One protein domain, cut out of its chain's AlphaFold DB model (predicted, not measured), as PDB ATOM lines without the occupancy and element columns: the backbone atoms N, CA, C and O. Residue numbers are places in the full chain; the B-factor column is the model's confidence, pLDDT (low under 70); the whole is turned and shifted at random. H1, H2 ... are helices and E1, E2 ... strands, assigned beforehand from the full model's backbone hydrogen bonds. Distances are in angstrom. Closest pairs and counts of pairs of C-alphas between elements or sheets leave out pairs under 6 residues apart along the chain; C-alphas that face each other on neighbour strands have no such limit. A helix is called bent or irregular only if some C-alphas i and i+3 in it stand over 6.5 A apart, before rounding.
ATOM      1  N   PHE A   4      78.653  67.437  80.006       97.00
ATOM      2  CA  PHE A   4      77.517  67.453  79.086       97.00
ATOM      3  C   PHE A   4      76.347  68.196  79.721       97.00
ATOM      4  O   PHE A   4      75.938  67.883  80.837       97.00
ATOM      5  N   LYS A   5      75.779  69.172  79.009       97.31
ATOM      6  CA  LYS A   5      74.567  69.867  79.466       97.31
ATOM      7  C   LYS A   5      73.388  68.914  79.410       97.31
ATOM      8  O   LYS A   5      73.220  68.241  78.392       97.31
ATOM      9  N   ILE A   6      72.560  68.908  80.447       96.62
ATOM     10  CA  ILE A   6      71.372  68.062  80.525       96.62
ATOM     11  C   ILE A   6      70.079  68.861  80.626       96.62
ATOM     12  O   ILE A   6      70.045  70.002  81.095       96.62
ATOM     13  N   TYR A   7      69.006  68.220  80.181       95.00
ATOM     14  CA  TYR A   7      67.672  68.783  80.085       95.00
ATOM     15  C   TYR A   7      66.638  67.763  80.552       95.00
ATOM     16  O   TYR A   7      66.794  66.558  80.344       95.00
ATOM     17  N   GLU A   8      65.543  68.266  81.103       89.44
ATOM     18  CA  GLU A   8      64.335  67.494  81.390       89.44
ATOM     19  C   GLU A   8      63.216  67.873  80.411       89.44
ATOM     20  O   GLU A   8      63.106  69.029  79.988       89.44
ATOM     21  N   TYR A   9      62.369  66.912  80.042       81.81
ATOM     22  CA  TYR A   9      61.134  67.222  79.323       81.81
ATOM     23  C   TYR A   9      60.075  67.695  80.315       81.81
ATOM     24  O   TYR A   9      59.673  66.943  81.200       81.81
ATOM     25  N   LYS A  10      59.566  68.915  80.123       73.56
ATOM     26  CA  LYS A  10      58.353  69.381  80.800       73.56
ATOM     27  C   LYS A  10      57.186  69.425  79.833       73.56
ATOM     28  O   LYS A  10      57.260  70.012  78.745       73.56
ATOM     29  N   GLU A  11      56.070  68.847  80.255       65.50
ATOM     30  CA  GLU A  11      54.783  69.132  79.638       65.50
ATOM     31  C   GLU A  11      54.353  70.544  80.052       65.50
ATOM     32  O   GLU A  11      54.306  70.875  81.236       65.50
ATOM     33  N   LYS A  12      54.045  71.405  79.078       51.19
ATOM     34  CA  LYS A  12      53.316  72.643  79.358       51.19
ATOM     35  C   LYS A  12      51.829  72.302  79.367       51.19
ATOM     36  O   LYS A  12      51.302  71.874  78.341       51.19
ATOM     37  N   ALA A  13      51.151  72.510  80.493       50.41
ATOM     38  CA  ALA A  13      49.694  72.519  80.520       50.41
ATOM     39  C   ALA A  13      49.205  73.746  79.730       50.41
ATOM     40  O   ALA A  13      49.277  74.875  80.210       50.41
ATOM     41  N   SER A  14      48.771  73.550  78.487       47.81
ATOM     42  CA  SER A  14      48.009  74.557  77.744       47.81
ATOM     43  C   SER A  14      46.522  74.363  78.048       47.81
ATOM     44  O   SER A  14      46.034  73.237  78.003       47.81
ATOM     45  N   GLY A  15      45.841  75.448  78.414       47.06
ATOM     46  CA  GLY A  15      44.561  75.455  79.126       47.06
ATOM     47  C   GLY A  15      43.346  74.768  78.476       47.06
ATOM     48  O   GLY A  15      43.308  74.498  77.281       47.06
ATOM     49  N   LEU A  16      42.365  74.527  79.355       46.53
ATOM     50  CA  LEU A  16      40.916  74.242  79.261       46.53
ATOM     51  C   LEU A  16      40.267  73.467  78.093       46.53
ATOM     52  O   LEU A  16      39.072  73.213  78.181       46.53
ATOM     53  N   PHE A  17      40.966  73.006  77.056       52.41
ATOM     54  CA  PHE A  17      40.346  72.147  76.035       52.41
ATOM     55  C   PHE A  17      41.252  70.968  75.667       52.41
ATOM     56  O   PHE A  17      42.322  71.126  75.082       52.41
ATOM     57  N   ALA A  24      55.734  68.990  74.337       67.25
ATOM     58  CA  ALA A  24      56.835  68.800  75.272       67.25
ATOM     59  C   ALA A  24      57.957  69.794  74.930       67.25
ATOM     60  O   ALA A  24      58.277  69.995  73.757       67.25
ATOM     61  N   HIS A  25      58.530  70.439  75.945       81.00
ATOM     62  CA  HIS A  25      59.687  71.318  75.780       81.00
ATOM     63  C   HIS A  25      60.802  70.889  76.725       81.00
ATOM     64  O   HIS A  25      60.539  70.362  77.807       81.00
ATOM     65  N   LYS A  26      62.047  71.102  76.297       87.19
ATOM     66  CA  LYS A  26      63.230  70.822  77.107       87.19
ATOM     67  C   LYS A  26      63.526  72.013  77.995       87.19
ATOM     68  O   LYS A  26      63.599  73.142  77.512       87.19
ATOM     69  N   VAL A  27      63.718  71.745  79.275       91.06
ATOM     70  CA  VAL A  27      64.148  72.738  80.256       91.06
ATOM     71  C   VAL A  27      65.573  72.390  80.674       91.06
ATOM     72  O   VAL A  27      65.817  71.231  81.011       91.06
ATOM     73  N   PRO A  28      66.528  73.339  80.614       94.00
ATOM     74  CA  PRO A  28      67.873  73.116  81.128       94.00
ATOM     75  C   PRO A  28      67.809  72.714  82.600       94.00
ATOM     76  O   PRO A  28      67.167  73.398  83.395       94.00
ATOM     77  N   LEU A  29      68.470  71.614  82.945       95.12
ATOM     78  CA  LEU A  29      68.488  71.082  84.307       95.12
ATOM     79  C   LEU A  29      69.861  71.256  84.969       95.12
ATOM     80  O   LEU A  29      69.947  71.428  86.179       95.12
ATOM     81  N   GLY A  30      70.933  71.245  84.177       96.12
ATOM     82  CA  GLY A  30      72.295  71.402  84.668       96.12
ATOM     83  C   GLY A  30      73.270  70.626  83.805       96.12
ATOM     84  O   GLY A  30      73.197  70.674  82.575       96.12
ATOM     85  N   GLU A  31      74.163  69.888  84.450       97.19
ATOM     86  CA  GLU A  31      75.237  69.154  83.789       97.19
ATOM     87  C   GLU A  31      75.352  67.724  84.320       97.19
ATOM     88  O   GLU A  31      75.016  67.447  85.475       97.19
ATOM     89  N   ILE A  32      75.852  66.832  83.468       97.25
ATOM     90  CA  ILE A  32      76.332  65.505  83.840       97.25
ATOM     91  C   ILE A  32      77.828  65.400  83.528       97.25
ATOM     92  O   ILE A  32      78.284  65.796  82.448       97.25
ATOM     93  N   VAL A  33      78.594  64.872  84.480       97.38
ATOM     94  CA  VAL A  33      80.032  64.604  84.347       97.38
ATOM     95  C   VAL A  33      80.284  63.151  84.717       97.38
ATOM     96  O   VAL A  33      79.786  62.658  85.729       97.38
ATOM     97  N   PHE A  34      81.066  62.460  83.896       96.25
ATOM     98  CA  PHE A  34      81.438  61.073  84.142       96.25
ATOM     99  C   PHE A  34      82.839  61.015  84.758       96.25
ATOM    100  O   PHE A  34      83.777  61.605  84.219       96.25
ATOM    101  N   HIS A  35      82.975  60.294  85.869       96.56
ATOM    102  CA  HIS A  35      84.252  59.915  86.479       96.56
ATOM    103  C   HIS A  35      84.407  58.393  86.401       96.56
ATOM    104  O   HIS A  35      83.565  57.718  85.828       96.56
ATOM    105  N   ASN A  36      85.501  57.820  86.899       95.81
ATOM    106  CA  ASN A  36      85.696  56.367  86.787       95.81
ATOM    107  C   ASN A  36      84.846  55.578  87.800       95.81
ATOM    108  O   ASN A  36      84.519  54.424  87.551       95.81
ATOM    109  N   ASP A  37      84.497  56.204  88.921       96.12
ATOM    110  CA  ASP A  37      83.881  55.613  90.114       96.12
ATOM    111  C   ASP A  37      82.537  56.257  90.498       96.12
ATOM    112  O   ASP A  37      81.817  55.738  91.354       96.12
ATOM    113  N   LYS A  38      82.170  57.365  89.844       96.38
ATOM    114  CA  LYS A  38      80.939  58.119  90.102       96.38
ATOM    115  C   LYS A  38      80.451  58.897  88.885       96.38
ATOM    116  O   LYS A  38      81.194  59.161  87.940       96.38
ATOM    117  N   VAL A  39      79.206  59.347  88.962       96.62
ATOM    118  CA  VAL A  39      78.607  60.344  88.071       96.62
ATOM    119  C   VAL A  39      78.336  61.607  88.884       96.62
ATOM    120  O   VAL A  39      77.786  61.521  89.977       96.62
ATOM    121  N   LEU A  40      78.692  62.784  88.369       97.00
ATOM    122  CA  LEU A  40      78.164  64.042  88.901       97.00
ATOM    123  C   LEU A  40      76.919  64.406  88.105       97.00
ATOM    124  O   LEU A  40      77.012  64.588  86.893       97.00
ATOM    125  N   LEU A  41      75.777  64.525  88.769       95.56
ATOM    126  CA  LEU A  41      74.502  64.888  88.157       95.56
ATOM    127  C   LEU A  41      73.962  66.143  88.836       95.56
ATOM    128  O   LEU A  41      73.614  66.111  90.012       95.56
ATOM    129  N   VAL A  42      73.911  67.261  88.109       95.50
ATOM    130  CA  VAL A  42      73.481  68.568  88.651       95.50
ATOM    131  C   VAL A  42      74.275  68.930  89.922       95.50
ATOM    132  O   VAL A  42      73.732  69.366  90.932       95.50
ATOM    133  N   GLY A  43      75.586  68.672  89.898       93.12
ATOM    134  CA  GLY A  43      76.486  68.907  91.033       93.12
ATOM    135  C   GLY A  43      76.381  67.894  92.182       93.12
ATOM    136  O   GLY A  43      77.210  67.940  93.086       93.12
ATOM    137  N   LYS A  44      75.422  66.960  92.154       95.88
ATOM    138  CA  LYS A  44      75.336  65.865  93.125       95.88
ATOM    139  C   LYS A  44      76.259  64.721  92.716       95.88
ATOM    140  O   LYS A  44      76.183  64.243  91.586       95.88
ATOM    141  N   GLU A  45      77.083  64.252  93.647       96.94
ATOM    142  CA  GLU A  45      77.870  63.036  93.454       96.94
ATOM    143  C   GLU A  45      76.984  61.796  93.598       96.94
ATOM    144  O   GLU A  45      76.258  61.656  94.581       96.94
ATOM    145  N   ILE A  46      77.045  60.908  92.609       95.31
ATOM    146  CA  ILE A  46      76.357  59.620  92.599       95.31
ATOM    147  C   ILE A  46      77.419  58.531  92.417       95.31
ATOM    148  O   ILE A  46      77.913  58.342  91.298       95.31
ATOM    149  N   PRO A  47      77.799  57.829  93.492       95.75
ATOM    150  CA  PRO A  47      78.638  56.639  93.420       95.75
ATOM    151  C   PRO A  47      78.079  55.579  92.455       95.75
ATOM    152  O   PRO A  47      76.865  55.407  92.319       95.75
ATOM    153  N   LEU A  48      78.953  54.846  91.757       94.31
ATOM    154  CA  LEU A  48      78.507  53.822  90.800       94.31
ATOM    155  C   LEU A  48      77.776  52.636  91.440       94.31
ATOM    156  O   LEU A  48      77.023  51.950  90.748       94.31
ATOM    157  N   ASP A  49      78.007  52.343  92.716       93.25
ATOM    158  CA  ASP A  49      77.334  51.266  93.447       93.25
ATOM    159  C   ASP A  49      75.846  51.562  93.708       93.25
ATOM    160  O   ASP A  49      75.034  50.634  93.674       93.25
ATOM    161  N   GLU A  50      75.462  52.835  93.834       94.56
ATOM    162  CA  GLU A  50      74.059  53.274  93.904       94.56
ATOM    163  C   GLU A  50      73.293  53.037  92.590       94.56
ATOM    164  O   GLU A  50      72.071  52.831  92.581       94.56
ATOM    165  N   LEU A  51      74.014  53.032  91.466       95.25
ATOM    166  CA  LEU A  51      73.453  52.768  90.150       95.25
ATOM    167  C   LEU A  51      73.431  51.266  89.871       95.25
ATOM    168  O   LEU A  51      74.430  50.559  89.978       95.25
ATOM    169  N   ARG A  52      72.290  50.767  89.409       96.06
ATOM    170  CA  ARG A  52      72.175  49.421  88.843       96.06
ATOM    171  C   ARG A  52      72.713  49.378  87.416       96.06
ATOM    172  O   ARG A  52      73.376  48.417  87.047       96.06
ATOM    173  N   LYS A  53      72.380  50.386  86.602       96.62
ATOM    174  CA  LYS A  53      72.734  50.448  85.177       96.62
ATOM    175  C   LYS A  53      72.718  51.891  84.660       96.62
ATOM    176  O   LYS A  53      71.871  52.682  85.062       96.62
ATOM    177  N   ILE A  54      73.592  52.186  83.708       97.12
ATOM    178  CA  ILE A  54      73.613  53.380  82.863       97.12
ATOM    179  C   ILE A  54      73.365  52.919  81.420       97.12
ATOM    180  O   ILE A  54      73.898  51.892  80.990       97.12
ATOM    181  N   ASN A  55      72.532  53.643  80.676       97.06
ATOM    182  CA  ASN A  55      72.210  53.333  79.284       97.06
ATOM    183  C   ASN A  55      72.127  54.612  78.447       97.06
ATOM    184  O   ASN A  55      71.573  55.612  78.894       97.06
ATOM    185  N   PHE A  56      72.619  54.560  77.218       97.31
ATOM    186  CA  PHE A  56      72.551  55.633  76.232       97.31
ATOM    187  C   PHE A  56      71.753  55.135  75.023       97.31
ATOM    188  O   PHE A  56      72.348  54.681  74.046       97.31
ATOM    189  N   PRO A  57      70.410  55.151  75.068       95.44
ATOM    190  CA  PRO A  57      69.599  54.664  73.951       95.44
ATOM    191  C   PRO A  57      69.669  55.567  72.709       95.44
ATOM    192  O   PRO A  57      69.352  55.114  71.615       95.44
ATOM    193  N   LEU A  58      70.072  56.835  72.860       93.94
ATOM    194  CA  LEU A  58      70.213  57.789  71.759       93.94
ATOM    195  C   LEU A  58      71.373  58.747  72.046       93.94
ATOM    196  O   LEU A  58      71.384  59.392  73.088       93.94
ATOM    197  N   PHE A  59      72.354  58.846  71.149       94.88
ATOM    198  CA  PHE A  59      73.571  59.655  71.368       94.88
ATOM    199  C   PHE A  59      74.199  60.183  70.070       94.88
ATOM    200  O   PHE A  59      75.397  60.459  70.002       94.88
ATOM    201  N   GLN A  60      73.402  60.262  69.014       92.44
ATOM    202  CA  GLN A  60      73.874  60.576  67.675       92.44
ATOM    203  C   GLN A  60      73.452  61.991  67.202       92.44
ATOM    204  O   GLN A  60      73.905  62.471  66.166       92.44
ATOM    205  N   ASP A  61      72.679  62.719  68.016       94.12
ATOM    206  CA  ASP A  61      72.293  64.105  67.761       94.12
ATOM    207  C   ASP A  61      73.372  65.077  68.259       94.12
ATOM    208  O   ASP A  61      73.721  65.069  69.436       94.12
ATOM    209  N   TYR A  62      73.901  65.949  67.403       95.00
ATOM    210  CA  TYR A  62      74.902  66.938  67.805       95.00
ATOM    211  C   TYR A  62      74.622  68.303  67.188       95.00
ATOM    212  O   TYR A  62      73.827  68.470  66.261       95.00
ATOM    213  N   ARG A  63      75.257  69.330  67.744       94.88
ATOM    214  CA  ARG A  63      75.023  70.703  67.326       94.88
ATOM    215  C   ARG A  63      75.289  70.874  65.833       94.88
ATOM    216  O   ARG A  63      76.348  70.524  65.317       94.88
ATOM    217  N   GLY A  64      74.305  71.443  65.149       92.50
ATOM    218  CA  GLY A  64      74.322  71.689  63.714       92.50
ATOM    219  C   GLY A  64      73.780  70.538  62.868       92.50
ATOM    220  O   GLY A  64      73.383  70.804  61.735       92.50
ATOM    221  N   ARG A  65      73.709  69.295  63.377       88.81
ATOM    222  CA  ARG A  65      73.243  68.147  62.585       88.81
ATOM    223  C   ARG A  65      72.819  66.936  63.429       88.81
ATOM    224  O   ARG A  65      73.560  66.494  64.298       88.81
ATOM    225  N   ASN A  66      71.685  66.330  63.084       87.50
ATOM    226  CA  ASN A  66      71.284  65.003  63.571       87.50
ATOM    227  C   ASN A  66      71.507  63.902  62.509       87.50
ATOM    228  O   ASN A  66      71.925  64.191  61.382       87.50
ATOM    229  N   ASP A  67      71.195  62.644  62.830       77.38
ATOM    230  CA  ASP A  67      71.394  61.508  61.903       77.38
ATOM    231  C   ASP A  67      70.497  61.536  60.676       77.38
ATOM    232  O   ASP A  67      70.850  60.994  59.632       77.38
ATOM    233  N   GLU A  68      69.373  62.241  60.762       83.50
ATOM    234  CA  GLU A  68      68.502  62.509  59.618       83.50
ATOM    235  C   GLU A  68      69.073  63.606  58.698       83.50
ATOM    236  O   GLU A  68      68.453  63.976  57.705       83.50
ATOM    237  N   GLY A  69      70.240  64.171  59.033       83.69
ATOM    238  CA  GLY A  69      70.868  65.260  58.293       83.69
ATOM    239  C   GLY A  69      70.202  66.622  58.486       83.69
ATOM    240  O   GLY A  69      70.538  67.559  57.764       83.69
ATOM    241  N   LYS A  70      69.282  66.754  59.445       89.50
ATOM    242  CA  LYS A  70      68.582  68.004  59.758       89.50
ATOM    243  C   LYS A  70      69.389  68.849  60.734       89.50
ATOM    244  O   LYS A  70      70.130  68.320  61.562       89.50
ATOM    245  N   VAL A  71      69.199  70.166  60.663       92.00
ATOM    246  CA  VAL A  71      69.747  71.108  61.649       92.00
ATOM    247  C   VAL A  71      69.176  70.778  63.025       92.00
ATOM    248  O   VAL A  71      67.968  70.594  63.172       92.00
ATOM    249  N   SER A  72      70.054  70.706  64.019       93.19
ATOM    250  CA  SER A  72      69.701  70.350  65.386       93.19
ATOM    251  C   SER A  72      70.513  71.148  66.398       93.19
ATOM    252  O   SER A  72      71.662  71.517  66.142       93.19
ATOM    253  N   ASP A  73      69.929  71.353  67.575       91.38
ATOM    254  CA  ASP A  73      70.616  71.903  68.745       91.38
ATOM    255  C   ASP A  73      71.499  70.854  69.445       91.38
ATOM    256  O   ASP A  73      72.178  71.167  70.421       91.38
ATOM    257  N   GLY A  74      71.481  69.602  68.972       92.50
ATOM    258  CA  GLY A  74      72.307  68.517  69.491       92.50
ATOM    259  C   GLY A  74      71.884  68.000  70.858       92.50
ATOM    260  O   GLY A  74      72.693  67.377  71.533       92.50
ATOM    261  N   ASN A  75      70.663  68.296  71.310       93.69
ATOM    262  CA  ASN A  75      70.178  68.018  72.664       93.69
ATOM    263  C   ASN A  75      69.088  66.935  72.726       93.69
ATOM    264  O   ASN A  75      68.392  66.827  73.738       93.69
ATOM    265  N   ASN A  76      68.854  66.175  71.652       93.00
ATOM    266  CA  ASN A  76      67.905  65.052  71.623       93.00
ATOM    267  C   ASN A  76      68.500  63.735  72.123       93.00
ATOM    268  O   ASN A  76      67.765  62.759  72.226       93.00
ATOM    269  N   ASN A  77      69.786  63.697  72.464       95.12
ATOM    270  CA  ASN A  77      70.401  62.511  73.050       95.12
ATOM    271  C   ASN A  77      69.777  62.186  74.401       95.12
ATOM    272  O   ASN A  77      69.281  63.081  75.081       95.12
ATOM    273  N   VAL A  78      69.823  60.919  74.796       95.94
ATOM    274  CA  VAL A  78      69.172  60.389  75.989       95.94
ATOM    275  C   VAL A  78      70.158  59.543  76.776       95.94
ATOM    276  O   VAL A  78      70.793  58.643  76.226       95.94
ATOM    277  N   VAL A  79      70.247  59.819  78.072       96.50
ATOM    278  CA  VAL A  79      70.893  58.958  79.061       96.50
ATOM    279  C   VAL A  79      69.846  58.509  80.073       96.50
ATOM    280  O   VAL A  79      69.011  59.293  80.526       96.50
ATOM    281  N   GLU A  80      69.878  57.228  80.408       96.06
ATOM    282  CA  GLU A  80      68.994  56.606  81.382       96.06
ATOM    283  C   GLU A  80      69.833  56.080  82.543       96.06
ATOM    284  O   GLU A  80      70.776  55.305  82.346       96.06
ATOM    285  N   LEU A  81      69.463  56.485  83.753       95.75
ATOM    286  CA  LEU A  81      70.055  56.018  84.997       95.75
ATOM    287  C   LEU A  81      69.047  55.098  85.682       95.75
ATOM    288  O   LEU A  81      67.924  55.494  85.994       95.75
ATOM    289  N   TYR A  82      69.439  53.846  85.877       95.12
ATOM    290  CA  TYR A  82      68.658  52.857  86.602       95.12
ATOM    291  C   TYR A  82      69.259  52.696  87.984       95.12
ATOM    292  O   TYR A  82      70.398  52.250  88.120       95.12
ATOM    293  N   TRP A  83      68.470  53.005  88.997       92.56
ATOM    294  CA  TRP A  83      68.851  52.921  90.395       92.56
ATOM    295  C   TRP A  83      68.639  51.506  90.942       92.56
ATOM    296  O   TRP A  83      67.828  50.728  90.423       92.56
ATOM    297  N   SER A  84      69.350  51.160  92.014       85.75
ATOM    298  CA  SER A  84      69.222  49.850  92.674       85.75
ATOM    299  C   SER A  84      67.812  49.577  93.220       85.75
ATOM    300  O   SER A  84      67.365  48.433  93.238       85.75
ATOM    301  N   ASN A  85      67.056  50.625  93.555       85.06
ATOM    302  CA  ASN A  85      65.648  50.549  93.971       85.06
ATOM    303  C   ASN A  85      64.647  50.448  92.795       85.06
ATOM    304  O   ASN A  85      63.449  50.634  92.988       85.06
ATOM    305  N   SER A  86      65.119  50.162  91.576       79.25
ATOM    306  CA  SER A  86      64.321  50.090  90.341       79.25
ATOM    307  C   SER A  86      63.710  51.408  89.849       79.25
ATOM    308  O   SER A  86      62.962  51.387  88.869       79.25
ATOM    309  N   VAL A  87      64.062  52.553  90.441       89.62
ATOM    310  CA  VAL A  87      63.742  53.865  89.859       89.62
ATOM    311  C   VAL A  87      64.538  54.044  88.564       89.62
ATOM    312  O   VAL A  87      65.703  53.650  88.468       89.62
ATOM    313  N   LYS A  88      63.896  54.622  87.547       92.50
ATOM    314  CA  LYS A  88      64.525  55.012  86.285       92.50
ATOM    315  C   LYS A  88      64.423  56.522  86.144       92.50
ATOM    316  O   LYS A  88      63.317  57.054  86.116       92.50
ATOM    317  N   GLU A  89      65.560  57.179  85.989       93.12
ATOM    318  CA  GLU A  89      65.628  58.590  85.625       93.12
ATOM    319  C   GLU A  89      66.131  58.725  84.191       93.12
ATOM    320  O   GLU A  89      66.996  57.971  83.741       93.12
ATOM    321  N   VAL A  90      65.543  59.661  83.450       93.62
ATOM    322  CA  VAL A  90      65.833  59.872  82.032       93.62
ATOM    323  C   VAL A  90      66.152  61.335  81.819       93.62
ATOM    324  O   VAL A  90      65.341  62.204  82.139       93.62
ATOM    325  N   TYR A  91      67.311  61.589  81.228       94.44
ATOM    326  CA  TYR A  91      67.778  62.931  80.927       94.44
ATOM    327  C   TYR A  91      68.100  63.049  79.451       94.44
ATOM    328  O   TYR A  91      68.690  62.146  78.852       94.44
ATOM    329  N   CYS A  92      67.754  64.195  78.873       95.69
ATOM    330  CA  CYS A  92      68.325  64.581  77.599       95.69
ATOM    331  C   CYS A  92      69.695  65.209  77.813       95.69
ATOM    332  O   CYS A  92      69.875  65.920  78.798       95.69
ATOM    333  N   PHE A  93      70.636  65.013  76.892       96.50
ATOM    334  CA  PHE A  93      71.948  65.657  76.972       96.50
ATOM    335  C   PHE A  93      72.412  66.234  75.633       96.50
ATOM    336  O   PHE A  93      72.020  65.763  74.564       96.50
ATOM    337  N   ALA A  94      73.225  67.290  75.695       96.12
ATOM    338  CA  ALA A  94      73.757  67.961  74.516       96.12
ATOM    339  C   ALA A  94      75.119  67.413  74.083       96.12
ATOM    340  O   ALA A  94      76.000  67.209  74.920       96.12
ATOM    341  N   LEU A  95      75.299  67.270  72.769       96.75
ATOM    342  CA  LEU A  95      76.593  67.074  72.124       96.75
ATOM    343  C   LEU A  95      76.899  68.257  71.192       96.75
ATOM    344  O   LEU A  95      76.094  68.620  70.341       96.75
ATOM    345  N   GLU A  96      78.082  68.848  71.315       95.88
ATOM    346  CA  GLU A  96      78.564  69.962  70.488       95.88
ATOM    347  C   GLU A  96      79.210  69.486  69.179       95.88
ATOM    348  O   GLU A  96      79.249  70.225  68.200       95.88
ATOM    349  N   LYS A  97      79.728  68.255  69.145       94.31
ATOM    350  CA  LYS A  97      80.360  67.665  67.956       94.31
ATOM    351  C   LYS A  97      79.995  66.195  67.812       94.31
ATOM    352  O   LYS A  97      79.743  65.495  68.799       94.31
ATOM    353  N   ARG A  98      80.046  65.706  66.572       92.38
ATOM    354  CA  ARG A  98      79.892  64.281  66.272       92.38
ATOM    355  C   ARG A  98      80.890  63.469  67.098       92.38
ATOM    356  O   ARG A  98      82.064  63.826  67.179       92.38
ATOM    357  N   TYR A  99      80.413  62.380  67.695       93.00
ATOM    358  CA  TYR A  99      81.207  61.456  68.510       93.00
ATOM    359  C   TYR A  99      81.788  62.021  69.815       93.00
ATOM    360  O   TYR A  99      82.613  61.350  70.425       93.00
ATOM    361  N   GLN A 100      81.354  63.192  70.295       95.62
ATOM    362  CA  GLN A 100      81.867  63.767  71.549       95.62
ATOM    363  C   GLN A 100      81.742  62.823  72.754       95.62
ATOM    364  O   GLN A 100      82.585  62.850  73.642       95.62
ATOM    365  N   LEU A 101      80.739  61.940  72.786       95.94
ATOM    366  CA  LEU A 101      80.607  60.953  73.862       95.94
ATOM    367  C   LEU A 101      81.809  59.983  73.938       95.94
ATOM    368  O   LEU A 101      82.083  59.423  74.995       95.94
ATOM    369  N   ARG A 102      82.588  59.828  72.859       96.06
ATOM    370  CA  ARG A 102      83.840  59.052  72.866       96.06
ATOM    371  C   ARG A 102      84.955  59.729  73.658       96.06
ATOM    372  O   ARG A 102      85.884  59.042  74.076       96.06
ATOM    373  N   ASP A 103      84.852  61.033  73.915       96.62
ATOM    374  CA  ASP A 103      85.838  61.769  74.710       96.62
ATOM    375  C   ASP A 103      85.887  61.236  76.162       96.62
ATOM    376  O   ASP A 103      86.905  61.384  76.835       96.62
ATOM    377  N   VAL A 104      84.832  60.553  76.637       96.81
ATOM    378  CA  VAL A 104      84.773  59.870  77.949       96.81
ATOM    379  C   VAL A 104      84.954  58.346  77.864       96.81
ATOM    380  O   VAL A 104      84.488  57.600  78.724       96.81
ATOM    381  N   LYS A 105      85.647  57.847  76.830       96.50
ATOM    382  CA  LYS A 105      85.894  56.407  76.611       96.50
ATOM    383  C   LYS A 105      86.390  55.677  77.863       96.50
ATOM    384  O   LYS A 105      85.919  54.580  78.144       96.50
ATOM    385  N   GLN A 106      87.339  56.260  78.597       96.19
ATOM    386  CA  GLN A 106      87.916  55.625  79.788       96.19
ATOM    387  C   GLN A 106      86.859  55.387  80.875       96.19
ATOM    388  O   GLN A 106      86.802  54.298  81.442       96.19
ATOM    389  N   GLN A 107      85.975  56.360  81.104       97.31
ATOM    390  CA  GLN A 107      84.887  56.253  82.077       97.31
ATOM    391  C   GLN A 107      83.860  55.208  81.635       97.31
ATOM    392  O   GLN A 107      83.446  54.372  82.429       97.31
ATOM    393  N   LEU A 108      83.504  55.183  80.347       97.31
ATOM    394  CA  LEU A 108      82.581  54.179  79.807       97.31
ATOM    395  C   LEU A 108      83.137  52.751  79.943       97.31
ATOM    396  O   LEU A 108      82.391  51.828  80.267       97.31
ATOM    397  N   ILE A 109      84.449  52.569  79.749       97.12
ATOM    398  CA  ILE A 109      85.129  51.291  80.006       97.12
ATOM    399  C   ILE A 109      85.079  50.937  81.494       97.12
ATOM    400  O   ILE A 109      84.766  49.794  81.824       97.12
ATOM    401  N   ALA A 110      85.343  51.892  82.392       96.38
ATOM    402  CA  ALA A 110      85.246  51.666  83.835       96.38
ATOM    403  C   ALA A 110      83.827  51.234  84.239       96.38
ATOM    404  O   ALA A 110      83.657  50.261  84.971       96.38
ATOM    405  N   TYR A 111      82.801  51.874  83.679       97.31
ATOM    406  CA  TYR A 111      81.402  51.531  83.938       97.31
ATOM    407  C   TYR A 111      81.044  50.145  83.415       97.31
ATOM    408  O   TYR A 111      80.305  49.416  84.074       97.31
ATOM    409  N   TYR A 112      81.576  49.753  82.257       97.31
ATOM    410  CA  TYR A 112      81.428  48.392  81.750       97.31
ATOM    411  C   TYR A 112      82.102  47.367  82.672       97.31
ATOM    412  O   TYR A 112      81.458  46.395  83.063       97.31
ATOM    413  N   LYS A 113      83.356  47.608  83.080       95.19
ATOM    414  CA  LYS A 113      84.090  46.732  84.013       95.19
ATOM    415  C   LYS A 113      83.373  46.611  85.368       95.19
ATOM    416  O   LYS A 113      83.366  45.536  85.955       95.19
ATOM    417  N   ALA A 114      82.703  47.672  85.824       95.56
ATOM    418  CA  ALA A 114      81.874  47.681  87.032       95.56
ATOM    419  C   ALA A 114      80.463  47.073  86.842       95.56
ATOM    420  O   ALA A 114      79.644  47.113  87.762       95.56
ATOM    421  N   GLY A 115      80.136  46.558  85.651       96.19
ATOM    422  CA  GLY A 115      78.826  45.977  85.333       96.19
ATOM    423  C   GLY A 115      77.685  46.993  85.207       96.19
ATOM    424  O   GLY A 115      76.518  46.606  85.182       96.19
ATOM    425  N   LYS A 116      77.996  48.291  85.134       97.00
ATOM    426  CA  LYS A 116      77.024  49.396  85.086       97.00
ATOM    427  C   LYS A 116      76.639  49.781  83.663       97.00
ATOM    428  O   LYS A 116      75.547  50.291  83.456       97.00
ATOM    429  N   LEU A 117      77.489  49.517  82.677       97.75
ATOM    430  CA  LEU A 117      77.215  49.736  81.255       97.75
ATOM    431  C   LEU A 117      77.280  48.391  80.526       97.75
ATOM    432  O   LEU A 117      78.166  47.588  80.802       97.75
ATOM    433  N   ASN A 118      76.357  48.119  79.601       96.25
ATOM    434  CA  ASN A 118      76.428  46.878  78.826       96.25
ATOM    435  C   ASN A 118      77.448  47.002  77.673       96.25
ATOM    436  O   ASN A 118      77.773  48.095  77.206       96.25
ATOM    437  N   PHE A 119      77.959  45.861  77.209       96.19
ATOM    438  CA  PHE A 119      78.982  45.838  76.160       96.19
ATOM    439  C   PHE A 119      78.472  46.407  74.831       96.19
ATOM    440  O   PHE A 119      79.186  47.153  74.173       96.19
ATOM    441  N   GLU A 120      77.230  46.092  74.456       95.75
ATOM    442  CA  GLU A 120      76.624  46.552  73.204       95.75
ATOM    443  C   GLU A 120      76.563  48.085  73.123       95.75
ATOM    444  O   GLU A 120      76.994  48.679  72.138       95.75
ATOM    445  N   ASN A 121      76.093  48.748  74.179       96.56
ATOM    446  CA  ASN A 121      75.996  50.200  74.195       96.56
ATOM    447  C   ASN A 121      77.393  50.840  74.213       96.56
ATOM    448  O   ASN A 121      77.615  51.826  73.517       96.56
ATOM    449  N   LEU A 122      78.369  50.223  74.896       97.69
ATOM    450  CA  LEU A 122      79.771  50.641  74.829       97.69
ATOM    451  C   LEU A 122      80.323  50.588  73.395       97.69
ATOM    452  O   LEU A 122      80.850  51.590  72.915       97.69
ATOM    453  N   ILE A 123      80.202  49.456  72.692       96.88
ATOM    454  CA  ILE A 123      80.764  49.326  71.337       96.88
ATOM    455  C   ILE A 123      80.061  50.241  70.329       96.88
ATOM    456  O   ILE A 123      80.733  50.818  69.472       96.88
ATOM    457  N   GLN A 124      78.749  50.460  70.476       95.88
ATOM    458  CA  GLN A 124      78.004  51.400  69.637       95.88
ATOM    459  C   GLN A 124      78.488  52.844  69.848       95.88
ATOM    460  O   GLN A 124      78.743  53.555  68.876       95.88
ATOM    461  N   ILE A 125      78.689  53.278  71.101       96.75
ATOM    462  CA  ILE A 125      79.226  54.617  71.405       96.75
ATOM    463  C   ILE A 125      80.627  54.784  70.809       96.75
ATOM    464  O   ILE A 125      80.937  55.804  70.180       96.75
ATOM    465  N   LEU A 126      81.477  53.765  70.960       96.12
ATOM    466  CA  LEU A 126      82.835  53.766  70.420       96.12
ATOM    467  C   LEU A 126      82.882  53.654  68.887       96.12
ATOM    468  O   LEU A 126      83.917  53.968  68.303       96.12
ATOM    469  N   GLY A 127      81.766  53.305  68.237       94.12
ATOM    470  CA  GLY A 127      81.665  53.132  66.787       94.12
ATOM    471  C   GLY A 127      82.462  51.947  66.271       94.12
ATOM    472  O   GLY A 127      83.132  52.068  65.250       94.12
ATOM    473  N   LEU A 128      82.449  50.840  67.011       93.94
ATOM    474  CA  LEU A 128      83.046  49.589  66.560       93.94
ATOM    475  C   LEU A 128      81.988  48.833  65.753       93.94
ATOM    476  O   LEU A 128      81.017  48.339  66.321       93.94
ATOM    477  N   GLU A 129      82.161  48.798  64.434       85.94
ATOM    478  CA  GLU A 129      81.160  48.265  63.499       85.94
ATOM    479  C   GLU A 129      81.554  46.893  62.933       85.94
ATOM    480  O   GLU A 129      80.685  46.059  62.687       85.94
ATOM    481  N   ASP A 130      82.853  46.624  62.756       91.94
ATOM    482  CA  ASP A 130      83.329  45.351  62.221       91.94
ATOM    483  C   ASP A 130      83.683  44.333  63.318       91.94
ATOM    484  O   ASP A 130      84.122  44.667  64.423       91.94
ATOM    485  N   TYR A 131      83.504  43.052  62.986       91.69
ATOM    486  CA  TYR A 131      83.736  41.932  63.900       91.69
ATOM    487  C   TYR A 131      85.157  41.922  64.480       91.69
ATOM    488  O   TYR A 131      85.335  41.667  65.673       91.69
ATOM    489  N   ASN A 132      86.166  42.235  63.662       94.38
ATOM    490  CA  ASN A 132      87.560  42.200  64.094       94.38
ATOM    491  C   ASN A 132      87.853  43.326  65.091       94.38
ATOM    492  O   ASN A 132      88.490  43.078  66.113       94.38
ATOM    493  N   ALA A 133      87.352  44.540  64.855       93.75
ATOM    494  CA  ALA A 133      87.474  45.656  65.787       93.75
ATOM    495  C   ALA A 133      86.790  45.356  67.125       93.75
ATOM    496  O   ALA A 133      87.378  45.600  68.182       93.75
ATOM    497  N   VAL A 134      85.588  44.769  67.097       94.50
ATOM    498  CA  VAL A 134      84.880  44.345  68.315       94.50
ATOM    499  C   VAL A 134      85.676  43.279  69.068       94.50
ATOM    500  O   VAL A 134      85.851  43.395  70.283       94.50
ATOM    501  N   GLN A 135      86.201  42.267  68.374       93.44
ATOM    502  CA  GLN A 135      86.952  41.186  69.009       93.44
ATOM    503  C   GLN A 135      88.291  41.672  69.581       93.44
ATOM    504  O   GLN A 135      88.637  41.332  70.713       93.44
ATOM    505  N   ASN A 136      89.010  42.527  68.852       93.88
ATOM    506  CA  ASN A 136      90.244  43.152  69.327       93.88
ATOM    507  C   ASN A 136      89.992  44.013  70.566       93.88
ATOM    508  O   ASN A 136      90.739  43.936  71.542       93.88
ATOM    509  N   PHE A 137      88.908  44.792  70.566       95.00
ATOM    510  CA  PHE A 137      88.529  45.577  71.732       95.00
ATOM    511  C   PHE A 137      88.172  44.683  72.923       95.00
ATOM    512  O   PHE A 137      88.677  44.901  74.023       95.00
ATOM    513  N   LYS A 138      87.385  43.625  72.709       92.31
ATOM    514  CA  LYS A 138      87.058  42.649  73.755       92.31
ATOM    515  C   LYS A 138      88.315  42.028  74.375       92.31
ATOM    516  O   LYS A 138      88.408  41.959  75.596       92.31
ATOM    517  N   ASN A 139      89.300  41.662  73.555       91.44
ATOM    518  CA  ASN A 139      90.583  41.141  74.028       91.44
ATOM    519  C   ASN A 139      91.357  42.193  74.846       91.44
ATOM    520  O   ASN A 139      91.911  41.869  75.897       91.44
ATOM    521  N   SER A 140      91.348  43.463  74.423       91.38
ATOM    522  CA  SER A 140      92.009  44.548  75.169       91.38
ATOM    523  C   SER A 140      91.438  44.740  76.581       91.38
ATOM    524  O   SER A 140      92.184  45.030  77.509       91.38
ATOM    525  N   LEU A 141      90.138  44.485  76.775       90.25
ATOM    526  CA  LEU A 141      89.481  44.596  78.081       90.25
ATOM    527  C   LEU A 141      89.907  43.498  79.066       90.25
ATOM    528  O   LEU A 141      89.869  43.731  80.271       90.25
ATOM    529  N   SER A 142      90.306  42.322  78.568       77.69
ATOM    530  CA  SER A 142      90.768  41.194  79.393       77.69
ATOM    531  C   SER A 142      92.248  41.254  79.777       77.69
ATOM    532  O   SER A 142      92.637  40.634  80.761       77.69
ATOM    533  N   ILE A 143      93.069  41.979  79.011       61.72
ATOM    534  CA  ILE A 143      94.530  42.014  79.196       61.72
ATOM    535  C   ILE A 143      94.942  42.997  80.307       61.72
ATOM    536  O   ILE A 143      95.967  42.796  80.944       61.72
ATOM    537  N   GLU A 144      94.130  44.013  80.607       55.97
ATOM    538  CA  GLU A 144      94.405  45.013  81.659       55.97
ATOM    539  C   GLU A 144      94.107  44.529  83.101       55.97
ATOM    540  O   GLU A 144      94.008  45.350  84.010       55.97
ATOM    541  N   SER A 145      93.921  43.224  83.323       42.28
ATOM    542  CA  SER A 145      93.583  42.632  84.634       42.28
ATOM    543  C   SER A 145      94.799  42.049  85.378       42.28
ATOM    544  O   SER A 145      94.660  41.017  86.036       42.28
TER     545      SER A 145
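This is residues 4 to 17 and 24 to 145 of the 146 residues of an uncharacterized protein of Flavobacterium beibuense (UniProt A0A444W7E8). One antiparallel sheet, strongly twisted and curled like part of a barrel, makes the core, and the helical hairpin H1 and H2 packs at one side of it, by the last residue of E2 and by E5. H3 lies beyond H2 at one end of the long axis, and the unnamed residues 12 to 17 lie beyond E1 at the other. The printed part has 136 residues, with seven named strands followed by three named helices, E1 E2 E3 E4 E5 E6 E7 H1 H2 H3; the sheet's order is E4 E3 E2 E1 E7 E6 E5, and the class is mixed, helices and strands. It is compact, with a radius of gyration of the C-alphas of 16.4 A, yet elongated, spanning 61 by 38 by 24 A.

Find C-alpha 4 at (77.517, 67.453, 79.086); from there E1, residues 4 to 11, runs 22.8 A. Past the cut, E2, residues 24 to 34, runs 27.3 A and bends by 63 degrees at residue 30. E3, residues 38 to 41, and E4, residues 44 to 47, are short. Next come E5, residues 51 to 58, 19.3 A; E6, residues 77 to 83, 19.9 A; and E7, residues 88 to 93, 16.0 A. Find C-alpha 100 at (81.867, 63.767, 71.549), where H1, residues 100 to 113, begins its 21.2 A; it is irregular, C-alphas 103 and 106 being 8.2 A apart. H2 is residues 119 to 126, and H3, residues 131 to 143, runs 18.7 A to C-alpha 143 at (94.530, 42.014, 79.196).

Two meanders, each strand the antiparallel neighbour of the one before, are E2 E3 E4 and E5 E6 E7. Look at N 6 and O 30, 2.8 A, between E1 and E2; N 7 and O 92, 2.8 A, between E1 and E7; and N 40 and O 33, 2.9 A, between E3 and E2. The hairpin E5 and E6 has N 80 and O 55 at 2.8 A. H1 is on the sheet, over none of its strands, at a height of 9.0 A over the sheet; its closest C-alpha pair with E2 is Phe 34 and Gln 107, 6.3 A. H2 only grazes the sheet, with its residues 121 to 125. H1 and H2 touch, the closest C-alphas being those of Arg 102 and Leu 126, 5.9 A, at a shallow tilt of 23 degrees, opposite ways. H3 is close to H2 but not clearly touching: their closest C-alphas, of Ile 123 and Val 134, are 7.1 A apart. In H2 every O i to N i+4 pair is within hydrogen-bond range; in H1 6 of 10 are, in H3 8 of 9.

The two C-alphas farthest apart, of Leu 16 and Ile 143, are 62.6 A from each other. Residues 18 to 23 are not printed, and C-alphas 17 and 24 stand 16.8 A apart across the cut. The link from E5 to E6, residues 59 to 76, is long. Mean pLDDT of the printed part is 90.4; residues 11 to 17, 24 and 143 to 145 are under 70.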